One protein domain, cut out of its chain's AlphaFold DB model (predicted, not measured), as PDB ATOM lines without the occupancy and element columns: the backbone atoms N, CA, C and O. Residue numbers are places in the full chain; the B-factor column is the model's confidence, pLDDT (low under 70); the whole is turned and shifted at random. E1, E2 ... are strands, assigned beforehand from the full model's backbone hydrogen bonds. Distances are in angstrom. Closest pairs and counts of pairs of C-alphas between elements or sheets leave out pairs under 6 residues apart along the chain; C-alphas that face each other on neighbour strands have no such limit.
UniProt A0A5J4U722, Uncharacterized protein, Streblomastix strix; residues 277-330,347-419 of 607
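AT A GLANCE: This is residues 277 to 330 and 347 to 419 of the 607 residues of an uncharacterized protein of Streblomastix strix (UniProt A0A5J4U722). With little regular structure, the chain winds as a solenoid: its stacked turns line up strands into two parallel sheets, E1 E4 E7 E9 and E2 E5 E8 E10, with the short parallel pair E3 E6 on a third side. The 127 printed residues include ten strands, E1 to E10 in chain order, and no named helix; the class is all strand, with 37 residues in strands. The whole is compact, with a radius of gyration of the C-alphas of 14.1 A and spans of 42 by 32 by 25 A.

IN THESE COORDINATES: Find C-alpha 283 at (6.998, -108.379, 532.251), where E1, residues 283 to 286, begins; its sheet adds E4, 306 to 309, E7, 355 to 357, and E9, 382 to 384. The other has E2, 289 to 293, 13.1 A long, E5, 312 to 315, E8, 362 to 365, and E10, 405 to 408, ending at (17.110, -102.009, 513.951). E3 is 297 to 299, E6 321 to 323.

HOW THE PARTS SIT: The four-strand sheets form a sandwich, two sheets face to face, their facing parts 9.9 A centre to centre. Look across E1 and E4 for N 285 and O 307, 2.9 A apart, and across E2 and E5 for N 290 and O 312, 2.8 A, both within hydrogen-bond range.

THE WHOLE: Residues 331 to 346 are cut out, leaving 11.4 A between C-alphas 330 and 347. Links E8 to E9 and E9 to E10 are long. Confidence is under 70 in 37 residues, among them 390 to 398.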
ATOM      1  N   GLY A 277      -2.122 -96.189 531.755       51.03
ATOM      2  CA  GLY A 277      -1.837 -97.040 532.914       51.03
ATOM      3  C   GLY A 277      -1.377 -98.453 532.517       51.03
ATOM      4  O   GLY A 277      -1.998 -99.431 532.901       51.03
ATOM      5  N   TRP A 278      -0.301 -98.597 531.736       57.72
ATOM      6  CA  TRP A 278       0.405 -99.853 531.440       57.72
ATOM      7  C   TRP A 278       1.414-100.157 532.557       57.72
ATOM      8  O   TRP A 278       2.515-100.664 532.351       57.72
ATOM      9  N   ASN A 279       1.009 -99.829 533.776       52.31
ATOM     10  CA  ASN A 279       1.700-100.037 535.039       52.31
ATOM     11  C   ASN A 279       1.603-101.507 535.529       52.31
ATOM     12  O   ASN A 279       2.216-101.857 536.538       52.31
ATOM     13  N   THR A 280       0.858-102.355 534.802       60.81
ATOM     14  CA  THR A 280       0.503-103.753 535.129       60.81
ATOM     15  C   THR A 280       0.935-104.768 534.056       60.81
ATOM     16  O   THR A 280       0.349-105.848 533.952       60.81
ATOM     17  N   ALA A 281       1.963-104.453 533.255       81.44
ATOM     18  CA  ALA A 281       2.473-105.366 532.226       81.44
ATOM     19  C   ALA A 281       2.870-106.747 532.792       81.44
ATOM     20  O   ALA A 281       3.231-106.880 533.959       81.44
ATOM     21  N   TYR A 282       2.854-107.795 531.971       89.25
ATOM     22  CA  TYR A 282       3.234-109.137 532.433       89.25
ATOM     23  C   TYR A 282       4.724-109.220 532.798       89.25
ATOM     24  O   TYR A 282       5.108-109.841 533.792       89.25
ATOM     25  N   ILE A 283       5.565-108.540 532.016       93.56
ATOM     26  CA  ILE A 283       6.998-108.379 532.251       93.56
ATOM     27  C   ILE A 283       7.292-106.892 532.418       93.56
ATOM     28  O   ILE A 283       6.939-106.080 531.563       93.56
ATOM     29  N   ARG A 284       7.993-106.529 533.488       92.31
ATOM     30  CA  ARG A 284       8.535-105.184 533.662       92.31
ATOM     31  C   ARG A 284      10.045-105.229 533.814       92.31
ATOM     32  O   ARG A 284      10.554-105.970 534.652       92.31
ATOM     33  N   GLN A 285      10.734-104.416 533.021       93.19
ATOM     34  CA  GLN A 285      12.183-104.256 533.050       93.19
ATOM     35  C   GLN A 285      12.528-102.789 533.343       93.19
ATOM     36  O   GLN A 285      12.349-101.912 532.501       93.19
ATOM     37  N   ASN A 286      13.042-102.533 534.543       89.88
ATOM     38  CA  ASN A 286      13.559-101.238 534.966       89.88
ATOM     39  C   ASN A 286      15.091-101.301 534.985       89.88
ATOM     40  O   ASN A 286      15.660-101.971 535.841       89.88
ATOM     41  N   THR A 287      15.776-100.612 534.078       89.69
ATOM     42  CA  THR A 287      17.228-100.717 533.825       89.69
ATOM     43  C   THR A 287      17.705-102.125 533.427       89.69
ATOM     44  O   THR A 287      16.974-103.110 533.537       89.69
ATOM     45  N   GLY A 288      18.940-102.240 532.929       91.81
ATOM     46  CA  GLY A 288      19.494-103.492 532.392       91.81
ATOM     47  C   GLY A 288      18.919-103.870 531.021       91.81
ATOM     48  O   GLY A 288      18.398-103.015 530.296       91.81
ATOM     49  N   SER A 289      19.011-105.152 530.665       96.00
ATOM     50  CA  SER A 289      18.655-105.649 529.331       96.00
ATOM     51  C   SER A 289      17.645-106.802 529.357       96.00
ATOM     52  O   SER A 289      17.832-107.776 530.077       96.00
ATOM     53  N   LEU A 290      16.619-106.746 528.508       97.75
ATOM     54  CA  LEU A 290      15.669-107.823 528.221       97.75
ATOM     55  C   LEU A 290      15.898-108.343 526.794       97.75
ATOM     56  O   LEU A 290      15.863-107.576 525.833       97.75
ATOM     57  N   ILE A 291      16.122-109.646 526.640       97.88
ATOM     58  CA  ILE A 291      16.347-110.303 525.348       97.88
ATOM     59  C   ILE A 291      15.247-111.332 525.101       97.88
ATOM     60  O   ILE A 291      15.065-112.233 525.919       97.88
ATOM     61  N   LEU A 292      14.564-111.230 523.960       97.75
ATOM     62  CA  LEU A 292      13.577-112.201 523.483       97.75
ATOM     63  C   LEU A 292      14.116-112.913 522.246       97.75
ATOM     64  O   LEU A 292      14.557-112.257 521.300       97.75
ATOM     65  N   SER A 293      14.071-114.242 522.244       95.69
ATOM     66  CA  SER A 293      14.606-115.042 521.143       95.69
ATOM     67  C   SER A 293      13.885-116.377 520.964       95.69
ATOM     68  O   SER A 293      13.092-116.804 521.817       95.69
ATOM     69  N   LYS A 294      14.190-117.039 519.843       92.44
ATOM     70  CA  LYS A 294      13.815-118.416 519.503       92.44
ATOM     71  C   LYS A 294      12.333-118.711 519.757       92.44
ATOM     72  O   LYS A 294      12.023-119.559 520.581       92.44
ATOM     73  N   GLY A 295      11.402-118.004 519.134       89.50
ATOM     74  CA  GLY A 295       9.988-118.388 519.198       89.50
ATOM     75  C   GLY A 295       9.312-118.146 520.548       89.50
ATOM     76  O   GLY A 295       8.371-118.855 520.899       89.50
ATOM     77  N   THR A 296       9.804-117.191 521.341       95.81
ATOM     78  CA  THR A 296       9.129-116.768 522.577       95.81
ATOM     79  C   THR A 296       7.748-116.179 522.256       95.81
ATOM     80  O   THR A 296       7.625-115.355 521.351       95.81
ATOM     81  N   GLN A 297       6.718-116.587 523.001       93.81
ATOM     82  CA  GLN A 297       5.319-116.205 522.789       93.81
ATOM     83  C   GLN A 297       4.757-115.442 523.991       93.81
ATOM     84  O   GLN A 297       4.816-115.912 525.129       93.81
ATOM     85  N   LEU A 298       4.167-114.279 523.722       93.06
ATOM     86  CA  LEU A 298       3.492-113.410 524.687       93.06
ATOM     87  C   LEU A 298       2.017-113.313 524.279       93.06
ATOM     88  O   LEU A 298       1.690-112.583 523.342       93.06
ATOM     89  N   THR A 299       1.152-114.086 524.939       86.88
ATOM     90  CA  THR A 299      -0.215-114.369 524.466       86.88
ATOM     91  C   THR A 299      -1.280-113.970 525.493       86.88
ATOM     92  O   THR A 299      -1.127-114.244 526.680       86.88
ATOM     93  N   ASN A 300      -2.398-113.377 525.060       79.81
ATOM     94  CA  ASN A 300      -3.551-113.025 525.913       79.81
ATOM     95  C   ASN A 300      -3.223-112.078 527.093       79.81
ATOM     96  O   ASN A 300      -3.904-112.083 528.123       79.81
ATOM     97  N   LEU A 301      -2.175-111.264 526.967       81.06
ATOM     98  CA  LEU A 301      -1.660-110.337 527.978       81.06
ATOM     99  C   LEU A 301      -2.332-108.962 527.853       81.06
ATOM    100  O   LEU A 301      -1.690-107.944 527.611       81.06
ATOM    101  N   ASN A 302      -3.655-108.940 528.004       70.56
ATOM    102  CA  ASN A 302      -4.547-107.816 527.667       70.56
ATOM    103  C   ASN A 302      -4.213-106.462 528.335       70.56
ATOM    104  O   ASN A 302      -4.664-105.421 527.862       70.56
ATOM    105  N   ASN A 303      -3.441-106.467 529.425       70.06
ATOM    106  CA  ASN A 303      -3.035-105.264 530.164       70.06
ATOM    107  C   ASN A 303      -1.618-104.775 529.810       70.06
ATOM    108  O   ASN A 303      -1.134-103.822 530.416       70.06
ATOM    109  N   GLY A 304      -0.944-105.412 528.850       81.19
ATOM    110  CA  GLY A 304       0.449-105.129 528.516       81.19
ATOM    111  C   GLY A 304       1.311-106.384 528.589       81.19
ATOM    112  O   GLY A 304       1.348-107.056 529.621       81.19
ATOM    113  N   ALA A 305       2.066-106.682 527.534       89.81
ATOM    114  CA  ALA A 305       3.060-107.751 527.585       89.81
ATOM    115  C   ALA A 305       4.340-107.296 528.307       89.81
ATOM    116  O   ALA A 305       4.824-107.988 529.204       89.81
ATOM    117  N   ILE A 306       4.874-106.128 527.935       92.75
ATOM    118  CA  ILE A 306       6.170-105.616 528.397       92.75
ATOM    119  C   ILE A 306       6.066-104.132 528.772       92.75
ATOM    120  O   ILE A 306       5.475-103.339 528.045       92.75
ATOM    121  N   SER A 307       6.696-103.747 529.881       90.75
ATOM    122  CA  SER A 307       6.928-102.355 530.286       90.75
ATOM    123  C   SER A 307       8.426-102.123 530.507       90.75
ATOM    124  O   SER A 307       9.081-102.918 531.188       90.75
ATOM    125  N   LEU A 308       8.969-101.056 529.915       91.62
ATOM    126  CA  LEU A 308      10.388-100.693 529.964       91.62
ATOM    127  C   LEU A 308      10.582 -99.311 530.593       91.62
ATOM    128  O   LEU A 308       9.889 -98.368 530.219       91.62
ATOM    129  N   LEU A 309      11.576 -99.180 531.470       89.50
ATOM    130  CA  LEU A 309      12.046 -97.901 532.010       89.50
ATOM    131  C   LEU A 309      13.575 -97.926 532.098       89.50
ATOM    132  O   LEU A 309      14.124 -98.802 532.761       89.50
ATOM    133  N   GLY A 310      14.277 -97.008 531.428       90.56
ATOM    134  CA  GLY A 310      15.744 -96.975 531.428       90.56
ATOM    135  C   GLY A 310      16.432 -98.251 530.920       90.56
ATOM    136  O   GLY A 310      17.583 -98.496 531.282       90.56
ATOM    137  N   ALA A 311      15.727 -99.110 530.174       93.06
ATOM    138  CA  ALA A 311      16.150-100.478 529.860       93.06
ATOM    139  C   ALA A 311      16.278-100.746 528.354       93.06
ATOM    140  O   ALA A 311      15.621-100.112 527.527       93.06
ATOM    141  N   ASN A 312      17.079-101.751 527.998       95.88
ATOM    142  CA  ASN A 312      17.253-102.193 526.616       95.88
ATOM    143  C   ASN A 312      16.419-103.448 526.333       95.88
ATOM    144  O   ASN A 312      16.672-104.493 526.919       95.88
ATOM    145  N   LEU A 313      15.485-103.386 525.388       96.81
ATOM    146  CA  LEU A 313      14.809-104.558 524.832       96.81
ATOM    147  C   LEU A 313      15.432-104.936 523.487       96.81
ATOM    148  O   LEU A 313      15.498-104.117 522.573       96.81
ATOM    149  N   THR A 314      15.850-106.194 523.349       96.88
ATOM    150  CA  THR A 314      16.324-106.766 522.084       96.88
ATOM    151  C   THR A 314      15.477-107.972 521.701       96.88
ATOM    152  O   THR A 314      15.460-108.968 522.420       96.88
ATOM    153  N   ILE A 315      14.811-107.905 520.551       95.19
ATOM    154  CA  ILE A 315      14.117-109.039 519.936       95.19
ATOM    155  C   ILE A 315      15.011-109.542 518.805       95.19
ATOM    156  O   ILE A 315      15.208-108.844 517.810       95.19
ATOM    157  N   THR A 316      15.639-110.703 518.999       90.31
ATOM    158  CA  THR A 316      16.687-111.180 518.081       90.31
ATOM    159  C   THR A 316      16.137-111.940 516.887       90.31
ATOM    160  O   THR A 316      16.721-111.860 515.809       90.31
ATOM    161  N   ASP A 317      15.039-112.668 517.078       88.00
ATOM    162  CA  ASP A 317      14.501-113.589 516.082       88.00
ATOM    163  C   ASP A 317      13.097-113.160 515.626       88.00
ATOM    164  O   ASP A 317      12.276-112.745 516.452       88.00
ATOM    165  N   PRO A 318      12.784-113.281 514.323       82.12
ATOM    166  CA  PRO A 318      11.493-112.869 513.768       82.12
ATOM    167  C   PRO A 318      10.336-113.788 514.188       82.12
ATOM    168  O   PRO A 318       9.179-113.447 513.975       82.12
ATOM    169  N   ASP A 319      10.631-114.953 514.769       87.00
ATOM    170  CA  ASP A 319       9.642-115.919 515.245       87.00
ATOM    171  C   ASP A 319       9.120-115.613 516.661       87.00
ATOM    172  O   ASP A 319       8.238-116.321 517.145       87.00
ATOM    173  N   VAL A 320       9.622-114.563 517.326       90.81
ATOM    174  CA  VAL A 320       9.030-114.028 518.561       90.81
ATOM    175  C   VAL A 320       7.659-113.433 518.245       90.81
ATOM    176  O   VAL A 320       7.533-112.597 517.351       90.81
ATOM    177  N   GLN A 321       6.632-113.851 518.988       87.88
ATOM    178  CA  GLN A 321       5.238-113.519 518.691       87.88
ATOM    179  C   GLN A 321       4.532-112.854 519.871       87.88
ATOM    180  O   GLN A 321       4.614-113.312 521.013       87.88
ATOM    181  N   PHE A 322       3.759-111.815 519.559       87.38
ATOM    182  CA  PHE A 322       2.754-111.249 520.452       87.38
ATOM    183  C   PHE A 322       1.372-111.572 519.886       87.38
ATOM    184  O   PHE A 322       1.051-111.153 518.775       87.38
ATOM    185  N   LEU A 323       0.568-112.328 520.629       82.88
ATOM    186  CA  LEU A 323      -0.672-112.917 520.121       82.88
ATOM    187  C   LEU A 323      -1.852-112.549 521.018       82.88
ATOM    188  O   LEU A 323      -1.814-112.748 522.228       82.88
ATOM    189  N   ASN A 324      -2.934-112.048 520.434       77.25
ATOM    190  CA  ASN A 324      -4.193-111.783 521.127       77.25
ATOM    191  C   ASN A 324      -4.056-110.928 522.411       77.25
ATOM    192  O   ASN A 324      -4.835-111.078 523.351       77.25
ATOM    193  N   ASN A 325      -3.062-110.031 522.476       78.88
ATOM    194  CA  ASN A 325      -2.844-109.112 523.604       78.88
ATOM    195  C   ASN A 325      -3.773-107.896 523.488       78.88
ATOM    196  O   ASN A 325      -3.319-106.758 523.371       78.88
ATOM    197  N   ILE A 326      -5.077-108.158 523.445       71.94
ATOM    198  CA  ILE A 326      -6.120-107.177 523.140       71.94
ATOM    199  C   ILE A 326      -6.944-106.906 524.396       71.94
ATOM    200  O   ILE A 326      -7.367-107.828 525.098       71.94
ATOM    201  N   ASP A 327      -7.240-105.635 524.668       65.12
ATOM    202  CA  ASP A 327      -8.154-105.285 525.754       65.12
ATOM    203  C   ASP A 327      -9.614-105.656 525.407       65.12
ATOM    204  O   ASP A 327     -10.397-104.885 524.843       65.12
ATOM    205  N   ASN A 328     -10.010-106.869 525.800       51.81
ATOM    206  CA  ASN A 328     -11.354-107.410 525.587       51.81
ATOM    207  C   ASN A 328     -12.452-106.710 526.411       51.81
ATOM    208  O   ASN A 328     -13.638-107.020 526.243       51.81
ATOM    209  N   SER A 329     -12.122-105.778 527.317       51.97
ATOM    210  CA  SER A 329     -13.142-104.932 527.953       51.97
ATOM    211  C   SER A 329     -13.892-104.077 526.919       51.97
ATOM    212  O   SER A 329     -15.075-103.787 527.110       51.97
ATOM    213  N   MET A 330     -13.256-103.792 525.777       47.50
ATOM    214  CA  MET A 330     -13.770-102.907 524.729       47.50
ATOM    215  C   MET A 330     -14.595-103.608 523.640       47.50
ATOM    216  O   MET A 330     -15.278-102.939 522.858       47.50
ATOM    217  N   LYS A 347     -15.858-101.121 513.293       47.56
ATOM    218  CA  LYS A 347     -14.951-102.273 513.406       47.56
ATOM    219  C   LYS A 347     -14.358-102.259 514.820       47.56
ATOM    220  O   LYS A 347     -13.886-101.204 515.242       47.56
ATOM    221  N   PRO A 348     -14.381-103.373 515.573       48.59
ATOM    222  CA  PRO A 348     -13.801-103.387 516.908       48.59
ATOM    223  C   PRO A 348     -12.348-102.909 516.841       48.59
ATOM    224  O   PRO A 348     -11.562-103.416 516.044       48.59
ATOM    225  N   THR A 349     -12.000-101.927 517.671       50.66
ATOM    226  CA  THR A 349     -10.611-101.579 517.950       50.66
ATOM    227  C   THR A 349      -9.935-102.791 518.571       50.66
ATOM    228  O   THR A 349     -10.181-103.117 519.733       50.66
ATOM    229  N   LEU A 350      -9.083-103.473 517.808       59.25
ATOM    230  CA  LEU A 350      -8.145-104.446 518.358       59.25
ATOM    231  C   LEU A 350      -6.946-103.668 518.890       59.25
ATOM    232  O   LEU A 350      -5.883-103.637 518.280       59.25
ATOM    233  N   LEU A 351      -7.145-102.967 520.007       63.81
ATOM    234  CA  LEU A 351      -6.063-102.237 520.644       63.81
ATOM    235  C   LEU A 351      -5.106-103.243 521.278       63.81
ATOM    236  O   LEU A 351      -5.381-103.795 522.347       63.81
ATOM    237  N   ARG A 352      -4.003-103.509 520.580       74.88
ATOM    238  CA  ARG A 352      -2.941-104.370 521.087       74.88
ATOM    239  C   ARG A 352      -2.148-103.603 522.147       74.88
ATOM    240  O   ARG A 352      -1.841-102.426 521.994       74.88
ATOM    241  N   ARG A 353      -1.854-104.252 523.272       78.00
ATOM    242  CA  ARG A 353      -1.031-103.689 524.352       78.00
ATOM    243  C   ARG A 353       0.207-104.553 524.512       78.00
ATOM    244  O   ARG A 353       0.263-105.435 525.362       78.00
ATOM    245  N   ASN A 354       1.188-104.345 523.636       85.94
ATOM    246  CA  ASN A 354       2.400-105.162 523.628       85.94
ATOM    247  C   ASN A 354       3.516-104.524 524.457       85.94
ATOM    248  O   ASN A 354       3.917-105.120 525.452       85.94
ATOM    249  N   ILE A 355       4.004-103.331 524.101       88.25
ATOM    250  CA  ILE A 355       5.191-102.753 524.752       88.25
ATOM    251  C   ILE A 355       4.966-101.298 525.177       88.25
ATOM    252  O   ILE A 355       4.806-100.434 524.320       88.25
ATOM    253  N   ALA A 356       4.997-101.007 526.480       86.31
ATOM    254  CA  ALA A 356       5.170 -99.645 526.994       86.31
ATOM    255  C   ALA A 356       6.662 -99.331 527.084       86.31
ATOM    256  O   ALA A 356       7.432-100.103 527.662       86.31
ATOM    257  N   CYS A 357       7.062 -98.187 526.546       87.31
ATOM    258  CA  CYS A 357       8.441 -97.742 526.514       87.31
ATOM    259  C   CYS A 357       8.573 -96.374 527.189       87.31
ATOM    260  O   CYS A 357       8.207 -95.348 526.616       87.31
ATOM    261  N   GLY A 358       9.065 -96.366 528.425       86.19
ATOM    262  CA  GLY A 358       9.403 -95.158 529.172       86.19
ATOM    263  C   GLY A 358      10.749 -94.562 528.769       86.19
ATOM    264  O   GLY A 358      11.511 -95.140 527.983       86.19
ATOM    265  N   TYR A 359      11.054 -93.404 529.346       87.62
ATOM    266  CA  TYR A 359      12.287 -92.658 529.127       87.62
ATOM    267  C   TYR A 359      13.535 -93.487 529.478       87.62
ATOM    268  O   TYR A 359      13.504 -94.431 530.273       87.62
ATOM    269  N   GLY A 360      14.647 -93.167 528.816       89.56
ATOM    270  CA  GLY A 360      15.927 -93.867 528.926       89.56
ATOM    271  C   GLY A 360      15.952 -95.266 528.300       89.56
ATOM    272  O   GLY A 360      17.005 -95.902 528.298       89.56
ATOM    273  N   SER A 361      14.826 -95.758 527.778       92.94
ATOM    274  CA  SER A 361      14.725 -97.101 527.204       92.94
ATOM    275  C   SER A 361      15.095 -97.139 525.722       92.94
ATOM    276  O   SER A 361      14.983 -96.148 524.995       92.94
ATOM    277  N   ARG A 362      15.483 -98.321 525.240       94.50
ATOM    278  CA  ARG A 362      15.735 -98.579 523.818       94.50
ATOM    279  C   ARG A 362      15.154 -99.918 523.391       94.50
ATOM    280  O   ARG A 362      15.379-100.925 524.052       94.50
ATOM    281  N   ILE A 363      14.489 -99.951 522.239       93.81
ATOM    282  CA  ILE A 363      13.976-101.178 521.619       93.81
ATOM    283  C   ILE A 363      14.729-101.433 520.314       93.81
ATOM    284  O   ILE A 363      14.784-100.573 519.437       93.81
ATOM    285  N   THR A 364      15.297-102.628 520.176       94.12
ATOM    286  CA  THR A 364      15.921-103.110 518.939       94.12
ATOM    287  C   THR A 364      15.210-104.374 518.477       94.12
ATOM    288  O   THR A 364      15.193-105.369 519.199       94.12
ATOM    289  N   SER A 365      14.621-104.337 517.283       90.62
ATOM    290  CA  SER A 365      13.885-105.466 516.703       90.62
ATOM    291  C   SER A 365      13.855-105.376 515.178       90.62
ATOM    292  O   SER A 365      14.102-104.311 514.605       90.62
ATOM    293  N   GLN A 366      13.524-106.490 514.532       85.56
ATOM    294  CA  GLN A 366      13.005-106.497 513.165       85.56
ATOM    295  C   GLN A 366      11.495-106.190 513.174       85.56
ATOM    296  O   GLN A 366      10.853-106.281 514.227       85.56
ATOM    297  N   ILE A 367      10.929-105.780 512.036       79.56
ATOM    298  CA  ILE A 367       9.516-105.366 511.951       79.56
ATOM    299  C   ILE A 367       8.559-106.567 511.954       79.56
ATOM    300  O   ILE A 367       7.433-106.464 512.429       79.56
ATOM    301  N   GLU A 368       9.027-107.727 511.497       79.81
ATOM    302  CA  GLU A 368       8.251-108.961 511.355       79.81
ATOM    303  C   GLU A 368       7.728-109.488 512.700       79.81
ATOM    304  O   GLU A 368       6.642-110.070 512.748       79.81
ATOM    305  N   SER A 369       8.440-109.209 513.799       78.69
ATOM    306  CA  SER A 369       8.016-109.533 515.171       78.69
ATOM    307  C   SER A 369       6.766-108.764 515.627       78.69
ATOM    308  O   SER A 369       6.181-109.093 516.658       78.69
ATOM    309  N   PHE A 370       6.344-107.746 514.870       80.62
ATOM    310  CA  PHE A 370       5.152-106.929 515.117       80.62
ATOM    311  C   PHE A 370       4.059-107.204 514.079       80.62
ATOM    312  O   PHE A 370       3.445-106.293 513.521       80.62
ATOM    313  N   SER A 371       3.836-108.487 513.805       75.88
ATOM    314  CA  SER A 371       2.732-108.976 512.989       75.88
ATOM    315  C   SER A 371       2.015-110.112 513.712       75.88
ATOM    316  O   SER A 371       2.625-110.889 514.446       75.88
ATOM    317  N   GLU A 372       0.705-110.218 513.515       72.81
ATOM    318  CA  GLU A 372      -0.098-111.307 514.064       72.81
ATOM    319  C   GLU A 372      -0.666-112.121 512.904       72.81
ATOM    320  O   GLU A 372      -1.368-111.592 512.046       72.81
ATOM    321  N   ASN A 373      -0.333-113.414 512.839       67.88
ATOM    322  CA  ASN A 373      -0.709-114.295 511.723       67.88
ATOM    323  C   ASN A 373      -0.295-113.754 510.336       67.88
ATOM    324  O   ASN A 373      -0.989-113.972 509.344       67.88
ATOM    325  N   GLY A 374       0.830-113.032 510.265       59.72
ATOM    326  CA  GLY A 374       1.314-112.397 509.034       59.72
ATOM    327  C   GLY A 374       0.527-111.153 508.613       59.72
ATOM    328  O   GLY A 374       0.783-110.612 507.540       59.72
ATOM    329  N   ILE A 375      -0.413-110.689 509.442       61.88
ATOM    330  CA  ILE A 375      -1.150-109.447 509.240       61.88
ATOM    331  C   ILE A 375      -0.558-108.395 510.175       61.88
ATOM    332  O   ILE A 375      -0.565-108.532 511.399       61.88
ATOM    333  N   GLN A 376      -0.037-107.333 509.576       63.19
ATOM    334  CA  GLN A 376       0.341-106.119 510.278       63.19
ATOM    335  C   GLN A 376      -0.818-105.134 510.113       63.19
ATOM    336  O   GLN A 376      -0.921-104.448 509.102       63.19
ATOM    337  N   GLU A 377      -1.759-105.151 511.055       61.12
ATOM    338  CA  GLU A 377      -2.808-104.129 511.107       61.12
ATOM    339  C   GLU A 377      -2.246-102.838 511.710       61.12
ATOM    340  O   GLU A 377      -1.383-102.887 512.593       61.12
ATOM    341  N   ASP A 378      -2.784-101.694 511.279       61.03
ATOM    342  CA  ASP A 378      -2.619-100.406 511.955       61.03
ATOM    343  C   ASP A 378      -3.136-100.558 513.394       61.03
ATOM    344  O   ASP A 378      -4.338-100.570 513.630       61.03
ATOM    345  N   SER A 379      -2.252-100.793 514.359       63.38
ATOM    346  CA  SER A 379      -2.619-101.186 515.724       63.38
ATOM    347  C   SER A 379      -1.465-100.870 516.648       63.38
ATOM    348  O   SER A 379      -0.357-101.232 516.300       63.38
ATOM    349  N   LEU A 380      -1.714-100.320 517.840       68.19
ATOM    350  CA  LEU A 380      -0.663 -99.993 518.812       68.19
ATOM    351  C   LEU A 380       0.219-101.211 519.149       68.19
ATOM    352  O   LEU A 380      -0.230-102.128 519.825       68.19
ATOM    353  N   TRP A 381       1.484-101.232 518.730       79.19
ATOM    354  CA  TRP A 381       2.435-102.257 519.203       79.19
ATOM    355  C   TRP A 381       3.372-101.714 520.276       79.19
ATOM    356  O   TRP A 381       3.678-102.416 521.242       79.19
ATOM    357  N   ILE A 382       3.811-100.463 520.122       83.44
ATOM    358  CA  ILE A 382       4.747 -99.813 521.033       83.44
ATOM    359  C   ILE A 382       4.172 -98.457 521.438       83.44
ATOM    360  O   ILE A 382       4.009 -97.573 520.605       83.44
ATOM    361  N   LEU A 383       3.896 -98.287 522.728       80.12
ATOM    362  CA  LEU A 383       3.490 -97.017 523.317       80.12
ATOM    363  C   LEU A 383       4.703 -96.344 523.949       80.12
ATOM    364  O   LEU A 383       5.226 -96.833 524.950       80.12
ATOM    365  N   GLN A 384       5.146 -95.220 523.396       80.06
ATOM    366  CA  GLN A 384       6.102 -94.350 524.081       80.06
ATOM    367  C   GLN A 384       5.363 -93.589 525.191       80.06
ATOM    368  O   GLN A 384       4.268 -93.075 524.968       80.06
ATOM    369  N   THR A 385       5.924 -93.575 526.399       77.19
ATOM    370  CA  THR A 385       5.288 -92.993 527.593       77.19
ATOM    371  C   THR A 385       6.184 -91.937 528.230       77.19
ATOM    372  O   THR A 385       7.406 -92.011 528.113       77.19
ATOM    373  N   ASP A 386       5.582 -91.012 528.981       75.69
ATOM    374  CA  ASP A 386       6.293 -90.023 529.805       75.69
ATOM    375  C   ASP A 386       6.866 -90.608 531.121       75.69
ATOM    376  O   ASP A 386       7.350 -89.872 531.983       75.69
ATOM    377  N   GLU A 387       6.826 -91.932 531.316       78.75
ATOM    378  CA  GLU A 387       7.390 -92.567 532.509       78.75
ATOM    379  C   GLU A 387       8.910 -92.334 532.586       78.75
ATOM    380  O   GLU A 387       9.633 -92.653 531.642       78.75
ATOM    381  N   GLY A 388       9.406 -91.801 533.710       77.38
ATOM    382  CA  GLY A 388      10.825 -91.470 533.905       77.38
ATOM    383  C   GLY A 388      11.248 -90.091 533.390       77.38
ATOM    384  O   GLY A 388      12.444 -89.799 533.372       77.38
ATOM    385  N   LYS A 389      10.303 -89.244 532.962       80.00
ATOM    386  CA  LYS A 389      10.563 -87.874 532.501       80.00
ATOM    387  C   LYS A 389      10.761 -86.894 533.659       80.00
ATOM    388  O   LYS A 389       9.997 -86.868 534.627       80.00
ATOM    389  N   LEU A 390      11.748 -86.010 533.518       66.81
ATOM    390  CA  LEU A 390      12.069 -84.981 534.508       66.81
ATOM    391  C   LEU A 390      10.900 -83.991 534.685       66.81
ATOM    392  O   LEU A 390      10.449 -83.374 533.722       66.81
ATOM    393  N   GLY A 391      10.409 -83.840 535.922       58.34
ATOM    394  CA  GLY A 391       9.335 -82.898 536.277       58.34
ATOM    395  C   GLY A 391       7.904 -83.454 536.276       58.34
ATOM    396  O   GLY A 391       6.980 -82.686 536.530       58.34
ATOM    397  N   TYR A 392       7.698 -84.755 536.028       51.09
ATOM    398  CA  TYR A 392       6.353 -85.364 536.016       51.09
ATOM    399  C   TYR A 392       5.879 -85.857 537.402       51.09
ATOM    400  O   TYR A 392       4.680 -85.996 537.626       51.09
ATOM    401  N   SER A 393       6.787 -86.099 538.360       46.09
ATOM    402  CA  SER A 393       6.451 -86.353 539.776       46.09
ATOM    403  C   SER A 393       7.684 -86.253 540.690       46.09
ATOM    404  O   SER A 393       8.790 -86.594 540.281       46.09
ATOM    405  N   GLU A 394       7.501 -85.828 541.944       43.84
ATOM    406  CA  GLU A 394       8.574 -85.708 542.954       43.84
ATOM    407  C   GLU A 394       9.039 -87.066 543.540       43.84
ATOM    408  O   GLU A 394       9.913 -87.097 544.402       43.84
ATOM    409  N   GLN A 395       8.469 -88.195 543.092       48.84
ATOM    410  CA  GLN A 395       8.678 -89.532 543.679       48.84
ATOM    411  C   GLN A 395       9.338 -90.564 542.741       48.84
ATOM    412  O   GLN A 395       9.436 -91.736 543.101       48.84
ATOM    413  N   GLN A 396       9.805 -90.182 541.547       54.47
ATOM    414  CA  GLN A 396      10.484 -91.125 540.646       54.47
ATOM    415  C   GLN A 396      11.961 -91.316 541.032       54.47
ATOM    416  O   GLN A 396      12.744 -90.373 540.994       54.47
ATOM    417  N   GLU A 397      12.350 -92.556 541.367       54.81
ATOM    418  CA  GLU A 397      13.748 -92.932 541.675       54.81
ATOM    419  C   GLU A 397      14.698 -92.742 540.480       54.81
ATOM    420  O   GLU A 397      15.874 -92.447 540.677       54.81
ATOM    421  N   ASN A 398      14.195 -92.913 539.253       63.25
ATOM    422  CA  ASN A 398      14.983 -92.852 538.025       63.25
ATOM    423  C   ASN A 398      14.378 -91.818 537.075       63.25
ATOM    424  O   ASN A 398      13.236 -91.968 536.639       63.25
ATOM    425  N   VAL A 399      15.167 -90.798 536.741       73.38
ATOM    426  CA  VAL A 399      14.803 -89.747 535.792       73.38
ATOM    427  C   VAL A 399      15.811 -89.750 534.652       73.38
ATOM    428  O   VAL A 399      17.018 -89.815 534.893       73.38
ATOM    429  N   TYR A 400      15.325 -89.686 533.416       78.75
ATOM    430  CA  TYR A 400      16.155 -89.704 532.216       78.75
ATOM    431  C   TYR A 400      15.823 -88.522 531.304       78.75
ATOM    432  O   TYR A 400      14.669 -88.114 531.188       78.75
ATOM    433  N   ASP A 401      16.842 -88.018 530.608       75.62
ATOM    434  CA  ASP A 401      16.704 -86.880 529.687       75.62
ATOM    435  C   ASP A 401      16.251 -87.294 528.280       75.62
ATOM    436  O   ASP A 401      15.736 -86.481 527.517       75.62
ATOM    437  N   ASN A 402      16.456 -88.563 527.922       83.19
ATOM    438  CA  ASN A 402      16.188 -89.074 526.584       83.19
ATOM    439  C   ASN A 402      14.898 -89.892 526.558       83.19
ATOM    440  O   ASN A 402      14.693 -90.766 527.399       83.19
ATOM    441  N   GLU A 403      14.081 -89.666 525.537       84.88
ATOM    442  CA  GLU A 403      12.889 -90.461 525.241       84.88
ATOM    443  C   GLU A 403      13.230 -91.889 524.799       84.88
ATOM    444  O   GLU A 403      14.383 -92.220 524.503       84.88
ATOM    445  N   CYS A 404      12.208 -92.746 524.743       86.50
ATOM    446  CA  CYS A 404      12.344 -94.105 524.235       86.50
ATOM    447  C   CYS A 404      12.877 -94.121 522.793       86.50
ATOM    448  O   CYS A 404      12.267 -93.554 521.886       86.50
ATOM    449  N   GLN A 405      13.977 -94.842 522.565       89.69
ATOM    450  CA  GLN A 405      14.630 -94.934 521.258       89.69
ATOM    451  C   GLN A 405      14.304 -96.242 520.539       89.69
ATOM    452  O   GLN A 405      14.443 -97.329 521.099       89.69
ATOM    453  N   LEU A 406      13.976 -96.155 519.252       88.19
ATOM    454  CA  LEU A 406      13.739 -97.317 518.394       88.19
ATOM    455  C   LEU A 406      14.950 -97.569 517.490       88.19
ATOM    456  O   LEU A 406      15.626 -96.646 517.033       88.19
ATOM    457  N   SER A 407      15.299 -98.834 517.279       88.56
ATOM    458  CA  SER A 407      16.500 -99.252 516.551       88.56
ATOM    459  C   SER A 407      16.290-100.550 515.767       88.56
ATOM    460  O   SER A 407      15.315-101.270 515.970       88.56
ATOM    461  N   GLY A 408      17.223-100.860 514.858       85.81
ATOM    462  CA  GLY A 408      17.110-102.009 513.951       85.81
ATOM    463  C   GLY A 408      16.119-101.742 512.818       85.81
ATOM    464  O   GLY A 408      16.081-100.628 512.296       85.81
ATOM    465  N   GLY A 409      15.307-102.743 512.475       80.81
ATOM    466  CA  GLY A 409      14.243-102.637 511.471       80.81
ATOM    467  C   GLY A 409      13.103-101.691 511.867       80.81
ATOM    468  O   GLY A 409      12.263-101.380 511.035       80.81
ATOM    469  N   LEU A 410      13.090-101.194 513.111       81.62
ATOM    470  CA  LEU A 410      12.114-100.217 513.605       81.62
ATOM    471  C   LEU A 410      12.450 -98.754 513.277       81.62
ATOM    472  O   LEU A 410      11.597 -97.895 513.468       81.62
ATOM    473  N   ARG A 411      13.673 -98.446 512.817       75.50
ATOM    474  CA  ARG A 411      14.122 -97.051 512.613       75.50
ATOM    475  C   ARG A 411      13.318 -96.293 511.561       75.50
ATOM    476  O   ARG A 411      13.077 -95.106 511.735       75.50
ATOM    477  N   ASP A 412      12.920 -96.990 510.503       65.44
ATOM    478  CA  ASP A 412      12.281 -96.394 509.326       65.44
ATOM    479  C   ASP A 412      10.766 -96.673 509.273       65.44
ATOM    480  O   ASP A 412      10.094 -96.351 508.290       65.44
ATOM    481  N   VAL A 413      10.210 -97.281 510.328       64.25
ATOM    482  CA  VAL A 413       8.780 -97.596 510.418       64.25
ATOM    483  C   VAL A 413       8.029 -96.306 510.734       64.25
ATOM    484  O   VAL A 413       8.207 -95.700 511.792       64.25
ATOM    485  N   LYS A 414       7.213 -95.853 509.778       54.44
ATOM    486  CA  LYS A 414       6.389 -94.646 509.908       54.44
ATOM    487  C   LYS A 414       5.408 -94.815 511.065       54.44
ATOM    488  O   LYS A 414       4.426 -95.533 510.931       54.44
ATOM    489  N   SER A 415       5.659 -94.077 512.150       53.50
ATOM    490  CA  SER A 415       5.013 -94.220 513.461       53.50
ATOM    491  C   SER A 415       5.349 -95.587 514.077       53.50
ATOM    492  O   SER A 415       5.329 -96.588 513.364       53.50
ATOM    493  N   PRO A 416       5.674 -95.695 515.372       54.72
ATOM    494  CA  PRO A 416       5.794 -96.977 516.068       54.72
ATOM    495  C   PRO A 416       4.432 -97.665 516.206       54.72
ATOM    496  O   PRO A 416       3.896 -97.862 517.291       54.72
ATOM    497  N   LEU A 417       3.876 -98.002 515.045       57.00
ATOM    498  CA  LEU A 417       2.634 -98.685 514.776       57.00
ATOM    499  C   LEU A 417       1.512 -98.177 515.668       57.00
ATOM    500  O   LEU A 417       0.877 -98.938 516.369       57.00
ATOM    501  N   PHE A 418       1.282 -96.872 515.676       67.06
ATOM    502  CA  PHE A 418       0.104 -96.283 516.283       67.06
ATOM    503  C   PHE A 418      -0.459 -95.276 515.297       67.06
ATOM    504  O   PHE A 418       0.129 -94.215 515.077       67.06
ATOM    505  N   ILE A 419      -1.559 -95.662 514.656       72.56
ATOM    506  CA  ILE A 419      -2.281 -94.821 513.710       72.56
ATOM    507  C   ILE A 419      -3.697 -94.674 514.268       72.56
ATOM    508  O   ILE A 419      -4.489 -95.625 514.215       72.56
TER     509      ILE A 419